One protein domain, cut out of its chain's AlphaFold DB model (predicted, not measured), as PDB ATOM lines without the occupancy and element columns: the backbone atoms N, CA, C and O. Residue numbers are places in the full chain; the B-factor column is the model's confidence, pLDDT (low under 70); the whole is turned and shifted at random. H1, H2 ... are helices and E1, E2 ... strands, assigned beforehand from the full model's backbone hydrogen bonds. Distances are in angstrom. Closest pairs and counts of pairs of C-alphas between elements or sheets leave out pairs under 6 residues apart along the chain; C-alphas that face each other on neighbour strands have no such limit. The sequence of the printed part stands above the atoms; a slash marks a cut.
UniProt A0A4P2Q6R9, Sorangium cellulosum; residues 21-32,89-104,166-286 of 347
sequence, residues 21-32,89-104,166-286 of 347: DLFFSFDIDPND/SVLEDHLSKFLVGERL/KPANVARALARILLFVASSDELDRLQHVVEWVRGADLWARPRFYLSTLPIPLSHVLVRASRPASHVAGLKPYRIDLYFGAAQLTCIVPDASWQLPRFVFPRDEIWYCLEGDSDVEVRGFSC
ATOM      1  N   ASP A  21     171.434 229.702 109.006       89.38
ATOM      2  CA  ASP A  21     172.251 228.552 109.399       89.38
ATOM      3  C   ASP A  21     173.739 228.867 109.154       89.38
ATOM      4  O   ASP A  21     174.139 229.239 108.044       89.38
ATOM      5  N   LEU A  22     174.583 228.722 110.181       90.94
ATOM      6  CA  LEU A  22     176.032 228.898 110.058       90.94
ATOM      7  C   LEU A  22     176.627 227.751 109.235       90.94
ATOM      8  O   LEU A  22     176.416 226.581 109.552       90.94
ATOM      9  N   PHE A  23     177.402 228.075 108.197       92.50
ATOM     10  CA  PHE A  23     178.074 227.059 107.380       92.50
ATOM     11  C   PHE A  23     179.583 227.190 107.297       92.50
ATOM     12  O   PHE A  23     180.248 226.250 106.870       92.50
ATOM     13  N   PHE A  24     180.121 228.338 107.685       94.31
ATOM     14  CA  PHE A  24     181.552 228.551 107.747       94.31
ATOM     15  C   PHE A  24     181.872 229.410 108.961       94.31
ATOM     16  O   PHE A  24     181.231 230.435 109.186       94.31
ATOM     17  N   SER A  25     182.875 229.002 109.729       95.56
ATOM     18  CA  SER A  25     183.452 229.796 110.806       95.56
ATOM     19  C   SER A  25     184.941 229.517 110.845       95.56
ATOM     20  O   SER A  25     185.339 228.356 110.920       95.56
ATOM     21  N   PHE A  26     185.750 230.569 110.810       95.06
ATOM     22  CA  PHE A  26     187.199 230.438 110.847       95.06
ATOM     23  C   PHE A  26     187.826 231.536 111.696       95.06
ATOM     24  O   PHE A  26     187.512 232.716 111.519       95.06
ATOM     25  N   ASP A  27     188.709 231.124 112.598       94.44
ATOM     26  CA  ASP A  27     189.480 231.995 113.476       94.44
ATOM     27  C   ASP A  27     190.914 232.095 112.943       94.44
ATOM     28  O   ASP A  27     191.629 231.101 112.820       94.44
ATOM     29  N   ILE A  28     191.312 233.303 112.564       92.75
ATOM     30  CA  ILE A  28     192.654 233.618 112.095       92.75
ATOM     31  C   ILE A  28     193.428 234.183 113.285       92.75
ATOM     32  O   ILE A  28     193.349 235.382 113.582       92.75
ATOM     33  N   ASP A  29     194.239 233.335 113.917       89.44
ATOM     34  CA  ASP A  29     195.234 233.788 114.888       89.44
ATOM     35  C   ASP A  29     196.390 234.490 114.147       89.44
ATOM     36  O   ASP A  29     197.130 233.851 113.394       89.44
ATOM     37  N   PRO A  30     196.622 235.798 114.358       81.50
ATOM     38  CA  PRO A  30     197.699 236.529 113.688       81.50
ATOM     39  C   PRO A  30     199.119 236.106 114.115       81.50
ATOM     40  O   PRO A  30     200.118 236.562 113.523       81.50
ATOM     41  N   ASN A  31     199.233 235.287 115.164       82.69
ATOM     42  CA  ASN A  31     200.482 234.693 115.630       82.69
ATOM     43  C   ASN A  31     200.744 233.319 115.009       82.69
ATOM     44  O   ASN A  31     201.916 232.938 114.907       82.69
ATOM     45  N   ASP A  32     199.704 232.635 114.530       84.94
ATOM     46  CA  ASP A  32     199.843 231.412 113.753       84.94
ATOM     47  C   ASP A  32     200.132 231.746 112.278       84.94
ATOM     48  O   ASP A  32     199.637 232.709 111.690       84.94
ATOM     49  N   SER A  89     192.184 243.519  94.789       94.75
ATOM     50  CA  SER A  89     193.053 244.292  95.690       94.75
ATOM     51  C   SER A  89     192.535 245.713  95.957       94.75
ATOM     52  O   SER A  89     192.664 246.224  97.069       94.75
ATOM     53  N   VAL A  90     191.860 246.332  94.979       95.62
ATOM     54  CA  VAL A  90     191.202 247.640  95.142       95.62
ATOM     55  C   VAL A  90     190.067 247.565  96.167       95.62
ATOM     56  O   VAL A  90     189.890 248.479  96.971       95.62
ATOM     57  N   LEU A  91     189.299 246.472  96.172       95.44
ATOM     58  CA  LEU A  91     188.223 246.246  97.139       95.44
ATOM     59  C   LEU A  91     188.800 246.050  98.548       95.44
ATOM     60  O   LEU A  91     188.328 246.667  99.505       95.44
ATOM     61  N   GLU A  92     189.860 245.245  98.662       95.69
ATOM     62  CA  GLU A  92     190.567 245.021  99.927       95.69
ATOM     63  C   GLU A  92     191.153 246.312 100.510       95.69
ATOM     64  O   GLU A  92     191.094 246.531 101.723       95.69
ATOM     65  N   ASP A  93     191.690 247.189  99.658       94.56
ATOM     66  CA  ASP A  93     192.205 248.498 100.055       94.56
ATOM     67  C   ASP A  93     191.091 249.392 100.623       94.56
ATOM     68  O   ASP A  93     191.254 249.981 101.692       94.56
ATOM     69  N   HIS A  94     189.915 249.436  99.989       94.12
ATOM     70  CA  HIS A  94     188.770 250.181 100.523       94.12
ATOM     71  C   HIS A  94     188.308 249.662 101.890       94.12
ATOM     72  O   HIS A  94     188.082 250.470 102.793       94.12
ATOM     73  N   LEU A  95     188.220 248.341 102.072       95.31
ATOM     74  CA  LEU A  95     187.908 247.732 103.371       95.31
ATOM     75  C   LEU A  95     188.997 248.052 104.415       95.31
ATOM     76  O   LEU A  95     188.693 248.395 105.558       95.31
ATOM     77  N   SER A  96     190.268 248.033 104.013       93.50
ATOM     78  CA  SER A  96     191.413 248.365 104.871       93.50
ATOM     79  C   SER A  96     191.455 249.834 105.299       93.50
ATOM     80  O   SER A  96     191.938 250.137 106.393       93.50
ATOM     81  N   LYS A  97     190.987 250.748 104.442       92.25
ATOM     82  CA  LYS A  97     190.829 252.178 104.745       92.25
ATOM     83  C   LYS A  97     189.633 252.426 105.654       92.25
ATOM     84  O   LYS A  97     189.741 253.223 106.584       92.25
ATOM     85  N   PHE A  98     188.531 251.714 105.423       91.88
ATOM     86  CA  PHE A  98     187.344 251.781 106.269       91.88
ATOM     87  C   PHE A  98     187.646 251.345 107.711       91.88
ATOM     88  O   PHE A  98     187.287 252.034 108.658       91.88
ATOM     89  N   LEU A  99     188.402 250.260 107.881       91.88
ATOM     90  CA  LEU A  99     188.794 249.734 109.191       91.88
ATOM     91  C   LEU A  99     190.108 250.325 109.732       91.88
ATOM     92  O   LEU A  99     190.750 249.715 110.584       91.88
ATOM     93  N   VAL A 100     190.538 251.508 109.272       89.12
ATOM     94  CA  VAL A 100     191.771 252.145 109.784       89.12
ATOM     95  C   VAL A 100     191.744 252.308 111.306       89.12
ATOM     96  O   VAL A 100     192.777 252.122 111.950       89.12
ATOM     97  N   GLY A 101     190.547 252.576 111.842       86.81
ATOM     98  CA  GLY A 101     190.195 252.554 113.256       86.81
ATOM     99  C   GLY A 101     190.842 251.388 113.991       86.81
ATOM    100  O   GLY A 101     191.853 251.497 114.690       86.81
ATOM    101  N   GLU A 102     190.267 250.233 113.700       88.25
ATOM    102  CA  GLU A 102     190.628 248.950 114.276       88.25
ATOM    103  C   GLU A 102     192.037 248.503 113.917       88.25
ATOM    104  O   GLU A 102     192.708 247.860 114.718       88.25
ATOM    105  N   ARG A 103     192.551 248.862 112.738       89.25
ATOM    106  CA  ARG A 103     193.929 248.513 112.367       89.25
ATOM    107  C   ARG A 103     194.946 249.195 113.279       89.25
ATOM    108  O   ARG A 103     195.994 248.613 113.554       89.25
ATOM    109  N   LEU A 104     194.662 250.413 113.738       86.81
ATOM    110  CA  LEU A 104     195.535 251.134 114.661       86.81
ATOM    111  C   LEU A 104     195.405 250.613 116.099       86.81
ATOM    112  O   LEU A 104     196.417 250.532 116.793       86.81
ATOM    113  N   LYS A 166     185.202 253.913  99.303       86.12
ATOM    114  CA  LYS A 166     183.861 253.726  98.750       86.12
ATOM    115  C   LYS A 166     183.136 252.630  99.532       86.12
ATOM    116  O   LYS A 166     183.584 251.484  99.453       86.12
ATOM    117  N   PRO A 167     182.029 252.926 100.237       85.81
ATOM    118  CA  PRO A 167     181.241 251.915 100.943       85.81
ATOM    119  C   PRO A 167     180.825 250.741 100.045       85.81
ATOM    120  O   PRO A 167     180.908 249.591 100.462       85.81
ATOM    121  N   ALA A 168     180.488 250.997  98.775       83.38
ATOM    122  CA  ALA A 168     180.175 249.939  97.811       83.38
ATOM    123  C   ALA A 168     181.329 248.931  97.629       83.38
ATOM    124  O   ALA A 168     181.105 247.724  97.565       83.38
ATOM    125  N   ASN A 169     182.578 249.405  97.613       90.94
ATOM    126  CA  ASN A 169     183.745 248.530  97.501       90.94
ATOM    127  C   ASN A 169     184.071 247.814  98.819       90.94
ATOM    128  O   ASN A 169     184.571 246.695  98.778       90.94
ATOM    129  N   VAL A 170     183.730 248.406  99.971       93.00
ATOM    130  CA  VAL A 170     183.769 247.715 101.274       93.00
ATOM    131  C   VAL A 170     182.788 246.537 101.270       93.00
ATOM    132  O   VAL A 170     183.169 245.417 101.601       93.00
ATOM    133  N   ALA A 171     181.554 246.756 100.808       90.81
ATOM    134  CA  ALA A 171     180.544 245.705 100.684       90.81
ATOM    135  C   ALA A 171     180.980 244.594  99.709       90.81
ATOM    136  O   ALA A 171     180.871 243.411 100.031       90.81
ATOM    137  N   ARG A 172     181.542 244.956  98.545       93.25
ATOM    138  CA  ARG A 172     182.104 243.988  97.585       93.25
ATOM    139  C   ARG A 172     183.267 243.191  98.177       93.25
ATOM    140  O   ARG A 172     183.375 242.002  97.899       93.25
ATOM    141  N   ALA A 173     184.116 243.807  99.002       96.62
ATOM    142  CA  ALA A 173     185.189 243.096  99.694       96.62
ATOM    143  C   ALA A 173     184.635 242.056 100.682       96.62
ATOM    144  O   ALA A 173     185.110 240.926 100.699       96.62
ATOM    145  N   LEU A 174     183.591 242.392 101.450       96.69
ATOM    146  CA  LEU A 174     182.916 241.433 102.335       96.69
ATOM    147  C   LEU A 174     182.249 240.298 101.539       96.69
ATOM    148  O   LEU A 174     182.399 239.128 101.881       96.69
ATOM    149  N   ALA A 175     181.575 240.619 100.432       95.19
ATOM    150  CA  ALA A 175     180.995 239.612  99.547       95.19
ATOM    151  C   ALA A 175     182.063 238.715  98.898       95.19
ATOM    152  O   ALA A 175     181.841 237.518  98.749       95.19
ATOM    153  N   ARG A 176     183.248 239.242  98.572       96.31
ATOM    154  CA  ARG A 176     184.382 238.426  98.113       96.31
ATOM    155  C   ARG A 176     184.776 237.373  99.154       96.31
ATOM    156  O   ARG A 176     184.958 236.218  98.776       96.31
ATOM    157  N   ILE A 177     184.843 237.738 100.439       97.50
ATOM    158  CA  ILE A 177     185.108 236.787 101.536       97.50
ATOM    159  C   ILE A 177     184.048 235.673 101.540       97.50
ATOM    160  O   ILE A 177     184.400 234.496 101.585       97.50
ATOM    161  N   LEU A 178     182.761 236.027 101.423       96.50
ATOM    162  CA  LEU A 178     181.661 235.057 101.330       96.50
ATOM    163  C   LEU A 178     181.833 234.087 100.146       96.50
ATOM    164  O   LEU A 178     181.676 232.880 100.310       96.50
ATOM    165  N   LEU A 179     182.167 234.597  98.958       95.81
ATOM    166  CA  LEU A 179     182.306 233.788  97.741       95.81
ATOM    167  C   LEU A 179     183.474 232.789  97.814       95.81
ATOM    168  O   LEU A 179     183.421 231.724  97.195       95.81
ATOM    169  N   PHE A 180     184.517 233.079  98.594       95.69
ATOM    170  CA  PHE A 180     185.571 232.095  98.843       95.69
ATOM    171  C   PHE A 180     185.092 230.889  99.628       95.69
ATOM    172  O   PHE A 180     185.546 229.783  99.360       95.69
ATOM    173  N   VAL A 181     184.217 231.106 100.604       94.44
ATOM    174  CA  VAL A 181     183.816 230.070 101.559       94.44
ATOM    175  C   VAL A 181     182.528 229.359 101.147       94.44
ATOM    176  O   VAL A 181     182.231 228.288 101.668       94.44
ATOM    177  N   ALA A 182     181.781 229.932 100.200       93.06
ATOM    178  CA  ALA A 182     180.603 229.325  99.594       93.06
ATOM    179  C   ALA A 182     180.939 227.984  98.914       93.06
ATOM    180  O   ALA A 182     181.975 227.829  98.272       93.06
ATOM    181  N   SER A 183     180.058 226.997  99.017       90.31
ATOM    182  CA  SER A 183     180.136 225.772  98.210       90.31
ATOM    183  C   SER A 183     179.844 226.051  96.729       90.31
ATOM    184  O   SER A 183     179.285 227.094  96.386       90.31
ATOM    185  N   SER A 184     180.177 225.113  95.836       86.88
ATOM    186  CA  SER A 184     179.870 225.238  94.400       86.88
ATOM    187  C   SER A 184     178.376 225.474  94.142       86.88
ATOM    188  O   SER A 184     178.021 226.390  93.407       86.88
ATOM    189  N   ASP A 185     177.500 224.745  94.842       87.31
ATOM    190  CA  ASP A 185     176.045 224.920  94.734       87.31
ATOM    191  C   ASP A 185     175.588 226.323  95.172       87.31
ATOM    192  O   ASP A 185     174.603 226.860  94.666       87.31
ATOM    193  N   GLU A 186     176.255 226.913  96.168       89.88
ATOM    194  CA  GLU A 186     175.967 228.276  96.626       89.88
ATOM    195  C   GLU A 186     176.487 229.316  95.637       89.88
ATOM    196  O   GLU A 186     175.785 230.289  95.373       89.88
ATOM    197  N   LEU A 187     177.660 229.094  95.039       89.62
ATOM    198  CA  LEU A 187     178.197 229.956  93.986       89.62
ATOM    199  C   LEU A 187     177.268 230.023  92.772       89.62
ATOM    200  O   LEU A 187     177.042 231.114  92.254       89.62
ATOM    201  N   ASP A 188     176.662 228.906  92.370       87.69
ATOM    202  CA  ASP A 188     175.671 228.879  91.285       87.69
ATOM    203  C   ASP A 188     174.455 229.771  91.579       87.69
ATOM    204  O   ASP A 188     173.931 230.437  90.686       87.69
ATOM    205  N   ARG A 189     174.040 229.869  92.849       87.62
ATOM    206  CA  ARG A 189     172.968 230.780  93.295       87.62
ATOM    207  C   ARG A 189     173.418 232.233  93.454       87.62
ATOM    208  O   ARG A 189     172.566 233.111  93.592       87.62
ATOM    209  N   LEU A 190     174.726 232.478  93.472       91.38
ATOM    210  CA  LEU A 190     175.359 233.770  93.739       91.38
ATOM    211  C   LEU A 190     176.110 234.325  92.518       91.38
ATOM    212  O   LEU A 190     176.921 235.238  92.669       91.38
ATOM    213  N   GLN A 191     175.842 233.832  91.303       91.25
ATOM    214  CA  GLN A 191     176.526 234.298  90.085       91.25
ATOM    215  C   GLN A 191     176.375 235.812  89.861       91.25
ATOM    216  O   GLN A 191     177.353 236.486  89.542       91.25
ATOM    217  N   HIS A 192     175.205 236.389  90.149       88.75
ATOM    218  CA  HIS A 192     174.991 237.844  90.114       88.75
ATOM    219  C   HIS A 192     175.886 238.595  91.115       88.75
ATOM    220  O   HIS A 192     176.336 239.708  90.845       88.75
ATOM    221  N   VAL A 193     176.202 237.988  92.264       91.75
ATOM    222  CA  VAL A 193     177.134 238.550  93.258       91.75
ATOM    223  C   VAL A 193     178.580 238.420  92.784       91.75
ATOM    224  O   VAL A 193     179.360 239.356  92.960       91.75
ATOM    225  N   VAL A 194     178.941 237.302  92.148       93.88
ATOM    226  CA  VAL A 194     180.256 237.119  91.512       93.88
ATOM    227  C   VAL A 194     180.496 238.204  90.461       93.88
ATOM    228  O   VAL A 194     181.549 238.850  90.458       93.88
ATOM    229  N   GLU A 195     179.515 238.452  89.595       91.62
ATOM    230  CA  GLU A 195     179.560 239.517  88.591       91.62
ATOM    231  C   GLU A 195     179.685 240.901  89.238       91.62
ATOM    232  O   GLU A 195     180.523 241.707  88.824       91.62
ATOM    233  N   TRP A 196     178.924 241.163  90.304       91.69
ATOM    234  CA  TRP A 196     178.979 242.426  91.039       91.69
ATOM    235  C   TRP A 196     180.339 242.689  91.690       91.69
ATOM    236  O   TRP A 196     180.882 243.788  91.557       91.69
ATOM    237  N   VAL A 197     180.936 241.689  92.347       93.38
ATOM    238  CA  VAL A 197     182.298 241.781  92.908       93.38
ATOM    239  C   VAL A 197     183.324 242.053  91.803       93.38
ATOM    240  O   VAL A 197     184.303 242.763  92.025       93.38
ATOM    241  N   ARG A 198     183.077 241.563  90.584       93.25
ATOM    242  CA  ARG A 198     183.916 241.812  89.402       93.25
ATOM    243  C   ARG A 198     183.659 243.154  88.712       93.25
ATOM    244  O   ARG A 198     184.345 243.446  87.730       93.25
ATOM    245  N   GLY A 199     182.735 243.962  89.225       88.12
ATOM    246  CA  GLY A 199     182.477 245.325  88.767       88.12
ATOM    247  C   GLY A 199     181.182 245.516  87.983       88.12
ATOM    248  O   GLY A 199     180.946 246.632  87.533       88.12
ATOM    249  N   ALA A 200     180.347 244.484  87.827       86.50
ATOM    250  CA  ALA A 200     178.995 244.666  87.304       86.50
ATOM    251  C   ALA A 200     178.097 245.396  88.319       86.50
ATOM    252  O   ALA A 200     178.442 245.538  89.501       86.50
ATOM    253  N   ASP A 201     176.930 245.830  87.856       79.00
ATOM    254  CA  ASP A 201     175.874 246.354  88.714       79.00
ATOM    255  C   ASP A 201     175.066 245.217  89.338       79.00
ATOM    256  O   ASP A 201     174.856 244.169  88.729       79.00
ATOM    257  N   LEU A 202     174.584 245.442  90.561       76.56
ATOM    258  CA  LEU A 202     173.670 244.533  91.243       76.56
ATOM    259  C   LEU A 202     172.313 245.209  91.393       76.56
ATOM    260  O   LEU A 202     172.224 246.345  91.859       76.56
ATOM    261  N   TRP A 203     171.258 244.491  91.015       70.38
ATOM    262  CA  TRP A 203     169.878 244.981  91.058       70.38
ATOM    263  C   TRP A 203     169.419 245.326  92.490       70.38
ATOM    264  O   TRP A 203     168.587 246.212  92.677       70.38
ATOM    265  N   ALA A 204     170.001 244.674  93.501       66.12
ATOM    266  CA  ALA A 204     169.907 245.048  94.908       66.12
ATOM    267  C   ALA A 204     171.294 245.394  95.436       66.12
ATOM    268  O   ALA A 204     172.228 244.610  95.297       66.12
ATOM    269  N   ARG A 205     171.428 246.559  96.074       63.09
ATOM    270  CA  ARG A 205     172.690 247.020  96.658       63.09
ATOM    271  C   ARG A 205     172.856 246.418  98.057       63.09
ATOM    272  O   ARG A 205     172.103 246.810  98.953       63.09
ATOM    273  N   PRO A 206     173.800 245.482  98.271       69.88
ATOM    274  CA  PRO A 206     174.015 244.868  99.572       69.88
ATOM    275  C   PRO A 206     174.447 245.945 100.560       69.88
ATOM    276  O   PRO A 206     175.305 246.780 100.258       69.88
ATOM    277  N   ARG A 207     173.823 245.944 101.734       72.25
ATOM    278  CA  ARG A 207     174.185 246.831 102.838       72.25
ATOM    279  C   ARG A 207     175.074 246.061 103.797       72.25
ATOM    280  O   ARG A 207     174.868 244.863 104.015       72.25
ATOM    281  N   PHE A 208     176.040 246.762 104.372       80.94
ATOM    282  CA  PHE A 208     176.792 246.256 105.504       80.94
ATOM    283  C   PHE A 208     176.611 247.181 106.700       80.94
ATOM    284  O   PHE A 208     176.363 248.378 106.556       80.94
ATOM    285  N   TYR A 209     176.730 246.597 107.879       79.88
ATOM    286  CA  TYR A 209     176.530 247.244 109.159       79.88
ATOM    287  C   TYR A 209     177.823 247.132 109.950       79.88
ATOM    288  O   TYR A 209     178.461 246.081 109.931       79.88
ATOM    289  N   LEU A 210     178.204 248.216 110.618       83.81
ATOM    290  CA  LEU A 210     179.290 248.222 111.587       83.81
ATOM    291  C   LEU A 210     178.687 248.249 112.990       83.81
ATOM    292  O   LEU A 210     177.970 249.189 113.338       83.81
ATOM    293  N   SER A 211     179.028 247.244 113.785       80.62
ATOM    294  CA  SER A 211     178.752 247.182 115.216       80.62
ATOM    295  C   SER A 211     180.068 247.216 115.985       80.62
ATOM    296  O   SER A 211     181.063 246.631 115.552       80.62
ATOM    297  N   THR A 212     180.079 247.888 117.134       81.75
ATOM    298  CA  THR A 212     181.247 247.931 118.017       81.75
ATOM    299  C   THR A 212     181.089 246.898 119.126       81.75
ATOM    300  O   THR A 212     180.122 246.929 119.885       81.75
ATOM    301  N   LEU A 213     182.048 245.988 119.231       78.12
ATOM    302  CA  LEU A 213     182.134 245.004 120.298       78.12
ATOM    303  C   LEU A 213     182.546 245.687 121.610       78.12
ATOM    304  O   LEU A 213     183.422 246.556 121.600       78.12
ATOM    305  N   PRO A 214     181.996 245.258 122.759       75.25
ATOM    306  CA  PRO A 214     182.401 245.790 124.059       75.25
ATOM    307  C   PRO A 214     183.852 245.426 124.409       75.25
ATOM    308  O   PRO A 214     184.503 246.137 125.171       75.25
ATOM    309  N   ILE A 215     184.355 244.316 123.858       77.69
ATOM    310  CA  ILE A 215     185.715 243.821 124.063       77.69
ATOM    311  C   ILE A 215     186.339 243.566 122.683       77.69
ATOM    312  O   ILE A 215     185.796 242.756 121.929       77.69
ATOM    313  N   PRO A 216     187.464 244.223 122.343       84.75
ATOM    314  CA  PRO A 216     188.165 243.969 121.091       84.75
ATOM    315  C   PRO A 216     188.722 242.542 121.019       84.75
ATOM    316  O   PRO A 216     189.284 242.040 121.995       84.75
ATOM    317  N   LEU A 217     188.637 241.916 119.846       86.69
ATOM    318  CA  LEU A 217     189.278 240.631 119.572       86.69
ATOM    319  C   LEU A 217     190.763 240.812 119.235       86.69
ATOM    320  O   LEU A 217     191.158 241.754 118.545       86.69
ATOM    321  N   SER A 218     191.584 239.868 119.696       86.31
ATOM    322  CA  SER A 218     193.009 239.753 119.351       86.31
ATOM    323  C   SER A 218     193.272 238.905 118.098       86.31
ATOM    324  O   SER A 218     194.422 238.780 117.677       86.31
ATOM    325  N   HIS A 219     192.219 238.333 117.518       89.31
ATOM    326  CA  HIS A 219     192.215 237.511 116.313       89.31
ATOM    327  C   HIS A 219     191.202 238.065 115.302       89.31
ATOM    328  O   HIS A 219     190.420 238.965 115.626       89.31
ATOM    329  N   VAL A 220     191.226 237.552 114.070       94.00
ATOM    330  CA  VAL A 220     190.196 237.860 113.068       94.00
ATOM    331  C   VAL A 220     189.244 236.677 112.990       94.00
ATOM    332  O   VAL A 220     189.677 235.568 112.699       94.00
ATOM    333  N   LEU A 221     187.952 236.907 113.194       95.12
ATOM    334  CA  LEU A 221     186.934 235.869 113.043       95.12
ATOM    335  C   LEU A 221     186.095 236.160 111.801       95.12
ATOM    336  O   LEU A 221     185.620 237.277 111.603       95.12
ATOM    337  N   VAL A 222     185.894 235.139 110.973       96.75
ATOM    338  CA  VAL A 222     184.973 235.183 109.833       96.75
ATOM    339  C   VAL A 222     183.878 234.161 110.041       96.75
ATOM    340  O   VAL A 222     184.167 233.004 110.346       96.75
ATOM    341  N   ARG A 223     182.627 234.567 109.822       96.25
ATOM    342  CA  ARG A 223     181.475 233.663 109.803       96.25
ATOM    343  C   ARG A 223     180.633 233.894 108.566       96.25
ATOM    344  O   ARG A 223     180.271 235.027 108.279       96.25
ATOM    345  N   ALA A 224     180.296 232.821 107.862       95.56
ATOM    346  CA  ALA A 224     179.324 232.869 106.783       95.56
ATOM    347  C   ALA A 224     178.110 232.011 107.124       95.56
ATOM    348  O   ALA A 224     178.226 230.861 107.564       95.56
ATOM    349  N   SER A 225     176.937 232.592 106.918       92.56
ATOM    350  CA  SER A 225     175.658 231.953 107.180       92.56
ATOM    351  C   SER A 225     174.783 231.996 105.935       92.56
ATOM    352  O   SER A 225     174.819 232.943 105.145       92.56
ATOM    353  N   ARG A 226     174.006 230.936 105.753       90.56
ATOM    354  CA  ARG A 226     173.040 230.775 104.669       90.56
ATOM    355  C   ARG A 226     171.630 230.925 105.245       90.56
ATOM    356  O   ARG A 226     171.474 230.801 106.458       90.56
ATOM    357  N   PRO A 227     170.599 231.164 104.430       86.50
ATOM    358  CA  PRO A 227     169.226 231.177 104.918       86.50
ATOM    359  C   PRO A 227     168.876 229.814 105.499       86.50
ATOM    360  O   PRO A 227     169.179 228.786 104.884       86.50
ATOM    361  N   ALA A 228     168.215 229.807 106.653       84.62
ATOM    362  CA  ALA A 228     167.772 228.556 107.231       84.62
ATOM    363  C   ALA A 228     166.704 227.900 106.345       84.62
ATOM    364  O   ALA A 228     165.852 228.574 105.761       84.62
ATOM    365  N   SER A 229     166.739 226.572 106.237       82.00
ATOM    366  CA  SER A 229     165.893 225.817 105.291       82.00
ATOM    367  C   SER A 229     164.384 226.035 105.480       82.00
ATOM    368  O   SER A 229     163.618 225.910 104.526       82.00
ATOM    369  N   HIS A 230     163.968 226.388 106.699       79.44
ATOM    370  CA  HIS A 230     162.582 226.653 107.080       79.44
ATOM    371  C   HIS A 230     162.108 228.082 106.754       79.44
ATOM    372  O   HIS A 230     160.915 228.368 106.867       79.44
ATOM    373  N   VAL A 231     163.009 228.987 106.357       70.38
ATOM    374  CA  VAL A 231     162.666 230.372 106.018       70.38
ATOM    375  C   VAL A 231     162.102 230.420 104.599       70.38
ATOM    376  O   VAL A 231     162.796 230.182 103.608       70.38
ATOM    377  N   ALA A 232     160.808 230.725 104.501       67.12
ATOM    378  CA  ALA A 232     160.132 230.984 103.236       67.12
ATOM    379  C   ALA A 232     160.353 232.440 102.781       67.12
ATOM    380  O   ALA A 232     160.436 233.354 103.601       67.12
ATOM    381  N   GLY A 233     160.391 232.671 101.467       69.88
ATOM    382  CA  GLY A 233     160.561 234.010 100.896       69.88
ATOM    383  C   GLY A 233     162.028 234.384 100.689       69.88
ATOM    384  O   GLY A 233     162.731 233.686  99.962       69.88
ATOM    385  N   LEU A 234     162.462 235.506 101.274       65.25
ATOM    386  CA  LEU A 234     163.806 236.060 101.083       65.25
ATOM    387  C   LEU A 234     164.874 235.098 101.609       65.25
ATOM    388  O   LEU A 234     164.792 234.642 102.748       65.25
ATOM    389  N   LYS A 235     165.901 234.843 100.793       78.00
ATOM    390  CA  LYS A 235     166.986 233.910 101.103       78.00
ATOM    391  C   LYS A 235     168.349 234.622 101.120       78.00
ATOM    392  O   LYS A 235     169.255 234.242 100.383       78.00
ATOM    393  N   PRO A 236     168.551 235.614 102.011       84.25
ATOM    394  CA  PRO A 236     169.839 236.276 102.153       84.25
ATOM    395  C   PRO A 236     170.941 235.335 102.651       84.25
ATOM    396  O   PRO A 236     170.737 234.534 103.561       84.25
ATOM    397  N   TYR A 237     172.150 235.525 102.140       90.50
ATOM    398  CA  TYR A 237     173.373 235.088 102.802       90.50
ATOM    399  C   TYR A 237     173.862 236.184 103.753       90.50
ATOM    400  O   TYR A 237     173.599 237.371 103.544       90.50
ATOM    401  N   ARG A 238     174.603 235.798 104.789       91.31
ATOM    402  CA  ARG A 238     175.238 236.719 105.736       91.31
ATOM    403  C   ARG A 238     176.727 236.420 105.816       91.31
ATOM    404  O   ARG A 238     177.118 235.259 105.901       91.31
ATOM    405  N   ILE A 239     177.541 237.468 105.795       95.38
ATOM    406  CA  ILE A 239     178.974 237.395 106.083       95.38
ATOM    407  C   ILE A 239     179.293 238.359 107.218       95.38
ATOM    408  O   ILE A 239     178.986 239.549 107.135       95.38
ATOM    409  N   ASP A 240     179.898 237.822 108.267       95.06
ATOM    410  CA  ASP A 240     180.344 238.554 109.440       95.06
ATOM    411  C   ASP A 240     181.877 238.528 109.492       95.06
ATOM    412  O   ASP A 240     182.492 237.459 109.463       95.06
ATOM    413  N   LEU A 241     182.492 239.707 109.562       97.12
ATOM    414  CA  LEU A 241     183.927 239.897 109.762       97.12
ATOM    415  C   LEU A 241     184.144 240.625 111.086       97.12
ATOM    416  O   LEU A 241     183.762 241.785 111.229       97.12
ATOM    417  N   TYR A 242     184.802 239.961 112.027       95.19
ATOM    418  CA  TYR A 242     185.183 240.538 113.307       95.19
ATOM    419  C   TYR A 242     186.671 240.873 113.293       95.19
ATOM    420  O   TYR A 242     187.505 240.011 113.008       95.19
ATOM    421  N   PHE A 243     187.009 242.120 113.606       94.06
ATOM    422  CA  PHE A 243     188.384 242.601 113.629       94.06
ATOM    423  C   PHE A 243     188.552 243.729 114.646       94.06
ATOM    424  O   PHE A 243     187.954 244.797 114.502       94.06
ATOM    425  N   GLY A 244     189.385 243.510 115.667       90.00
ATOM    426  CA  GLY A 244     189.493 244.449 116.781       90.00
ATOM    427  C   GLY A 244     188.148 244.595 117.490       90.00
ATOM    428  O   GLY A 244     187.525 243.597 117.846       90.00
ATOM    429  N   ALA A 245     187.699 245.828 117.690       88.75
ATOM    430  CA  ALA A 245     186.381 246.139 118.225       88.75
ATOM    431  C   ALA A 245     185.286 246.199 117.147       88.75
ATOM    432  O   ALA A 245     184.133 246.404 117.502       88.75
ATOM    433  N   ALA A 246     185.588 246.032 115.857       91.44
ATOM    434  CA  ALA A 246     184.561 246.061 114.818       91.44
ATOM    435  C   ALA A 246     183.991 244.672 114.532       91.44
ATOM    436  O   ALA A 246     184.728 243.706 114.333       91.44
ATOM    437  N   GLN A 247     182.672 244.618 114.389       93.50
ATOM    438  CA  GLN A 247     181.946 243.580 113.673       93.50
ATOM    439  C   GLN A 247     181.324 244.211 112.426       93.50
ATOM    440  O   GLN A 247     180.490 245.110 112.530       93.50
ATOM    441  N   LEU A 248     181.723 243.733 111.248       94.00
ATOM    442  CA  LEU A 248     181.063 244.054 109.989       94.00
ATOM    443  C   LEU A 248     180.136 242.924 109.589       94.00
ATOM    444  O   LEU A 248     180.604 241.817 109.353       94.00
ATOM    445  N   THR A 249     178.853 243.224 109.436       89.00
ATOM    446  CA  THR A 249     177.851 242.272 108.952       89.00
ATOM    447  C   THR A 249     177.341 242.739 107.600       89.00
ATOM    448  O   THR A 249     176.763 243.818 107.507       89.00
ATOM    449  N   CYS A 250     177.532 241.949 106.546       89.06
ATOM    450  CA  CYS A 250     176.972 242.223 105.223       89.06
ATOM    451  C   CYS A 250     175.907 241.189 104.871       89.06
ATOM    452  O   CYS A 250     176.140 239.982 104.967       89.06
ATOM    453  N   ILE A 251     174.751 241.677 104.421       85.94
ATOM    454  CA  ILE A 251     173.656 240.839 103.935       85.94
ATOM    455  C   ILE A 251     173.734 240.791 102.414       85.94
ATOM    456  O   ILE A 251     173.603 241.817 101.747       85.94
ATOM    457  N   VAL A 252     173.970 239.602 101.870       86.56
ATOM    458  CA  VAL A 252     174.188 239.370 100.443       86.56
ATOM    459  C   VAL A 252     172.948 238.712  99.843       86.56
ATOM    460  O   VAL A 252     172.534 237.655 100.322       86.56
ATOM    461  N   PRO A 253     172.336 239.311  98.808       78.88
ATOM    462  CA  PRO A 253     171.115 238.774  98.253       78.88
ATOM    463  C   PRO A 253     171.352 237.537  97.403       78.88
ATOM    464  O   PRO A 253     172.259 237.524  96.573       78.88
ATOM    465  N   ASP A 254     170.500 236.526  97.554       81.88
ATOM    466  CA  ASP A 254     170.383 235.479  96.547       81.88
ATOM    467  C   ASP A 254     169.614 235.993  95.317       81.88
ATOM    468  O   ASP A 254     168.976 237.048  95.354       81.88
ATOM    469  N   ALA A 255     169.676 235.253  94.210       76.25
ATOM    470  CA  ALA A 255     169.061 235.675  92.952       76.25
ATOM    471  C   ALA A 255     167.522 235.776  93.014       76.25
ATOM    472  O   ALA A 255     166.930 236.482  92.200       76.25
ATOM    473  N   SER A 256     166.870 235.080  93.954       70.62
ATOM    474  CA  SER A 256     165.412 235.109  94.131       70.62
ATOM    475  C   SER A 256     164.920 236.258  95.009       70.62
ATOM    476  O   SER A 256     163.709 236.459  95.134       70.62
ATOM    477  N   TRP A 257     165.827 237.035  95.605       67.94
ATOM    478  CA  TRP A 257     165.437 238.198  96.382       67.94
ATOM    479  C   TRP A 257     164.692 239.191  95.467       67.94
ATOM    480  O   TRP A 257     165.116 239.514  94.365       67.94
ATOM    481  N   GLN A 258     163.539 239.676  95.918       52.88
ATOM    482  CA  GLN A 258     162.834 240.825  95.343       52.88
ATOM    483  C   GLN A 258     162.603 241.812  96.487       52.88
ATOM    484  O   GLN A 258     162.051 241.418  97.507       52.88
ATOM    485  N   LEU A 259     163.109 243.049  96.395       47.09
ATOM    486  CA  LEU A 259     163.078 244.013  97.507       47.09
ATOM    487  C   LEU A 259     161.631 244.347  97.932       47.09
ATOM    488  O   LEU A 259     160.923 244.985  97.152       47.09
ATOM    489  N   PRO A 260     161.203 244.084  99.181       41.66
ATOM    490  CA  PRO A 260     160.201 244.918  99.824       41.66
ATOM    491  C   PRO A 260     160.908 246.135 100.443       41.66
ATOM    492  O   PRO A 260     162.042 246.037 100.921       41.66
ATOM    493  N   ARG A 261     160.247 247.298 100.476       38.38
ATOM    494  CA  ARG A 261     160.711 248.447 101.276       38.38
ATOM    495  C   ARG A 261     160.743 248.041 102.756       38.38
ATOM    496  O   ARG A 261     159.698 247.998 103.395       38.38
ATOM    497  N   PHE A 262     161.920 247.726 103.288       41.28
ATOM    498  CA  PHE A 262     162.103 247.401 104.704       41.28
ATOM    499  C   PHE A 262     162.177 248.678 105.554       41.28
ATOM    500  O   PHE A 262     162.869 249.630 105.194       41.28
ATOM    501  N   VAL A 263     161.489 248.675 106.697       35.31
ATOM    502  CA  VAL A 263     161.570 249.698 107.752       35.31
ATOM    503  C   VAL A 263     162.100 248.997 109.004       35.31
ATOM    504  O   VAL A 263     161.501 248.018 109.443       35.31
ATOM    505  N   PHE A 264     163.235 249.447 109.547       38.72
ATOM    506  CA  PHE A 264     163.886 248.815 110.706       38.72
ATOM    507  C   PHE A 264     163.379 249.378 112.054       38.72
ATOM    508  O   PHE A 264     162.960 250.540 112.102       38.72
ATOM    509  N   PRO A 265     163.423 248.588 113.150       33.78
ATOM    510  CA  PRO A 265     163.123 249.053 114.510       33.78
ATOM    511  C   PRO A 265     164.111 250.139 114.967       33.78
ATOM    512  O   PRO A 265     165.283 250.103 114.604       33.78
ATOM    513  N   ARG A 266     163.641 251.115 115.755       32.84
ATOM    514  CA  ARG A 266     164.362 252.368 116.070       32.84
ATOM    515  C   ARG A 266     165.372 252.280 117.224       32.84
ATOM    516  O   ARG A 266     166.002 253.291 117.522       32.84
ATOM    517  N   ASP A 267     165.534 251.118 117.851       28.03
ATOM    518  CA  ASP A 267     166.072 251.059 119.221       28.03
ATOM    519  C   ASP A 267     167.524 250.554 119.337       28.03
ATOM    520  O   ASP A 267     168.028 250.360 120.439       28.03
ATOM    521  N   GLU A 268     168.243 250.417 118.222       33.09
ATOM    522  CA  GLU A 268     169.679 250.116 118.203       33.09
ATOM    523  C   GLU A 268     170.417 251.141 117.330       33.09
ATOM    524  O   GLU A 268     169.962 251.510 116.244       33.09
ATOM    525  N   ILE A 269     171.560 251.643 117.813       29.97
ATOM    526  CA  ILE A 269     172.374 252.631 117.091       29.97
ATOM    527  C   ILE A 269     173.125 251.908 115.968       29.97
ATOM    528  O   ILE A 269     174.258 251.461 116.131       29.97
ATOM    529  N   TRP A 270     172.475 251.789 114.815       34.53
ATOM    530  CA  TRP A 270     173.066 251.269 113.590       34.53
ATOM    531  C   TRP A 270     173.645 252.415 112.760       34.53
ATOM    532  O   TRP A 270     172.905 253.265 112.264       34.53
ATOM    533  N   TYR A 271     174.955 252.411 112.511       38.94
ATOM    534  CA  TYR A 271     175.506 253.181 111.394       38.94
ATOM    535  C   TYR A 271     175.250 252.394 110.106       38.94
ATOM    536  O   TYR A 271     176.105 251.655 109.623       38.94
ATOM    537  N   CYS A 272     174.041 252.523 109.557       41.12
ATOM    538  CA  CYS A 272     173.769 252.100 108.190       41.12
ATOM    539  C   CYS A 272     174.419 253.125 107.257       41.12
ATOM    540  O   CYS A 272     173.800 254.119 106.882       41.12
ATOM    541  N   LEU A 273     175.676 252.893 106.876       43.56
ATOM    542  CA  LEU A 273     176.161 253.470 105.630       43.56
ATOM    543  C   LEU A 273     175.391 252.741 104.539       43.56
ATOM    544  O   LEU A 273     175.683 251.584 104.231       43.56
ATOM    545  N   GLU A 274     174.341 253.372 104.012       40.50
ATOM    546  CA  GLU A 274     173.700 252.831 102.825       40.50
ATOM    547  C   GLU A 274     174.811 252.618 101.792       40.50
ATOM    548  O   GLU A 274     175.599 253.526 101.522       40.50
ATOM    549  N   GLY A 275     174.901 251.421 101.211       36.50
ATOM    550  CA  GLY A 275     175.821 251.135 100.101       36.50
ATOM    551  C   GLY A 275     175.506 251.952  98.838       36.50
ATOM    552  O   GLY A 275     175.894 251.566  97.742       36.50
ATOM    553  N   ASP A 276     174.762 253.051  98.979       38.81
ATOM    554  CA  ASP A 276     174.091 253.818  97.943       38.81
ATOM    555  C   ASP A 276     174.999 254.816  97.237       38.81
ATOM    556  O   ASP A 276     174.574 255.547  96.346       38.81
ATOM    557  N   SER A 277     176.275 254.840  97.600       43.88
ATOM    558  CA  SER A 277     177.180 255.834  97.087       43.88
ATOM    559  C   SER A 277     178.430 255.158  96.524       43.88
ATOM    560  O   SER A 277     179.414 254.902  97.213       43.88
ATOM    561  N   ASP A 278     178.443 254.986  95.203       52.25
ATOM    562  CA  ASP A 278     179.699 255.030  94.438       52.25
ATOM    563  C   ASP A 278     180.486 256.335  94.692       52.25
ATOM    564  O   ASP A 278     181.648 256.475  94.291       52.25
ATOM    565  N   VAL A 279     179.840 257.289  95.374       54.75
ATOM    566  CA  VAL A 279     180.435 258.449  96.017       54.75
ATOM    567  C   VAL A 279     181.495 257.991  97.007       54.75
ATOM    568  O   VAL A 279     181.267 257.224  97.942       54.75
ATOM    569  N   GLU A 280     182.685 258.502  96.769       69.06
ATOM    570  CA  GLU A 280     183.806 258.351  97.665       69.06
ATOM    571  C   GLU A 280     183.563 259.179  98.931       69.06
ATOM    572  O   GLU A 280     183.377 260.395  98.868       69.06
ATOM    573  N   VAL A 281     183.587 258.518 100.089       69.25
ATOM    574  CA  VAL A 281     183.497 259.187 101.386       69.25
ATOM    575  C   VAL A 281     184.822 259.898 101.647       69.25
ATOM    576  O   VAL A 281     185.891 259.285 101.629       69.25
ATOM    577  N   ARG A 282     184.748 261.209 101.891       69.69
ATOM    578  CA  ARG A 282     185.886 262.086 102.195       69.69
ATOM    579  C   ARG A 282     185.625 262.846 103.489       69.69
ATOM    580  O   ARG A 282     184.478 263.087 103.845       69.69
ATOM    581  N   GLY A 283     186.690 263.258 104.172       62.50
ATOM    582  CA  GLY A 283     186.566 264.155 105.328       62.50
ATOM    583  C   GLY A 283     186.104 263.490 106.631       62.50
ATOM    584  O   GLY A 283     185.927 264.192 107.618       62.50
ATOM    585  N   PHE A 284     185.915 262.167 106.659       71.31
ATOM    586  CA  PHE A 284     185.459 261.458 107.856       71.31
ATOM    587  C   PHE A 284     186.620 261.183 108.814       71.31
ATOM    588  O   PHE A 284     187.670 260.700 108.386       71.31
ATOM    589  N   SER A 285     186.448 261.458 110.106       66.94
ATOM    590  CA  SER A 285     187.447 261.157 111.135       66.94
ATOM    591  C   SER A 285     187.023 259.979 112.001       66.94
ATOM    592  O   SER A 285     185.885 259.919 112.455       66.94
ATOM    593  N   CYS A 286     187.961 259.080 112.280       70.62
ATOM    594  CA  CYS A 286     187.829 258.091 113.341       70.62
ATOM    595  C   CYS A 286     188.409 258.672 114.636       70.62
ATOM    596  O   CYS A 286     189.479 259.285 114.612       70.62
TER     597      CYS A 286
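This is residues 21 to 32, 89 to 104 and 166 to 286 of the 347 residues of a protein of Sorangium cellulosum (UniProt A0A4P2Q6R9). One twisted sheet of five antiparallel strands makes a wall, and the long helix H3 crosses one of its faces; H1 and H5 pack on H3, while H4 is near H3 and no named helix covers the other face. After E5 a long unnamed stretch, residues 253 to 286, loops out and passes the E2 edge of the sheet, with residues 261 to 267 sticking out free. The printed part has 149 residues, with five named helices and five named strands in the order E1 H1 H2 H3 H4 H5 E2 E3 E4 E5; the sheet runs E1, E3, E4, E5, E2, and the class is mixed, helices and strands. The whole is compact, with a radius of gyration of the C-alphas of 15.3 A and spans of 40 by 36 by 35 A.

E1, residues 21 to 28, is an edge strand and the antiparallel neighbour of E3, residues 220 to 227, at 169 degrees; N 21 and O 226 are 2.8 A apart, within hydrogen-bond range. E3 and E4, residues 237 to 243, form a hairpin, with N 240 and O 223 at 2.8 A. E4 and E5, residues 246 to 252, form another hairpin, with N 241 and O 248 at 2.8 A. E3, E4 and E5 are a meander, each strand the antiparallel neighbour of the one before. E5 is also the antiparallel neighbour of E2, residues 208 to 212, the other edge strand, with N 209 and O 249 at 2.8 A. E2, E3, E4 and E5 make a Greek key, a meander whose last strand is the neighbour of the strand before it in the chain. H3, residues 167 to 181, is on the sheet, giving two layers, a helix on one face of a sheet. Its height over the sheet is 8.7 A, and it runs across the strands, at 87 degrees to E2 on the local plane; the C-alphas of Leu 178 and Ile 239 in E4 are its closest to that strand, 5.9 A. H1, residues 89 to 98, touches H3 at a steep tilt of 62 degrees, opposite ways, and H3 touches H1 with its residues 167 to 173 alone; the closest C-alphas, of Leu 95 and Val 170, are 4.6 A apart. H2, residues 100 to 104, only grazes the sheet with residues 101 to 103. H4, residues 184 to 189, is close to H3 but not clearly touching, with the C-alphas of Leu 179 and Leu 187 closest at 6.8 A. H5, residues 191 to 197, touches H3 at a steep tilt of 48 degrees, opposite ways, with the C-alphas of Arg 172 and Val 197 closest at 5.2 A. Every O i to N i+4 pair is within hydrogen-bond range in H1, H2 and H5, against 10 of 11 in H3 and 1 of 2 in H4.

E1 begins at C-alpha 21, (172.251, 228.552, 109.399), and is 21.2 A long. H1 is 14.2 A long, and the five residues of H2 follow. H3 starts at C-alpha 167, (181.241, 251.915, 100.943), and is 22.0 A long; H4 and H5 come next. E2 measures 13.4 A, E3 23.5 A, E4 20.0 A and E5 18.9 A. E5 ends at C-alpha 252, (174.188, 239.370, 100.443).

The C-alphas farthest apart, of His 230 and Gly 283, are 44.5 A apart. Residues 33 to 88 are not printed, with 23.2 A from C-alpha 32 to C-alpha 89; residues 105 to 165 are not printed, with 19.9 A from C-alpha 104 to C-alpha 166. Of the links printed whole, none is long. The mean pLDDT of the printed part is 79.7; residues 204 to 206, 232 to 234, 257 to 283 and 285 are under 70.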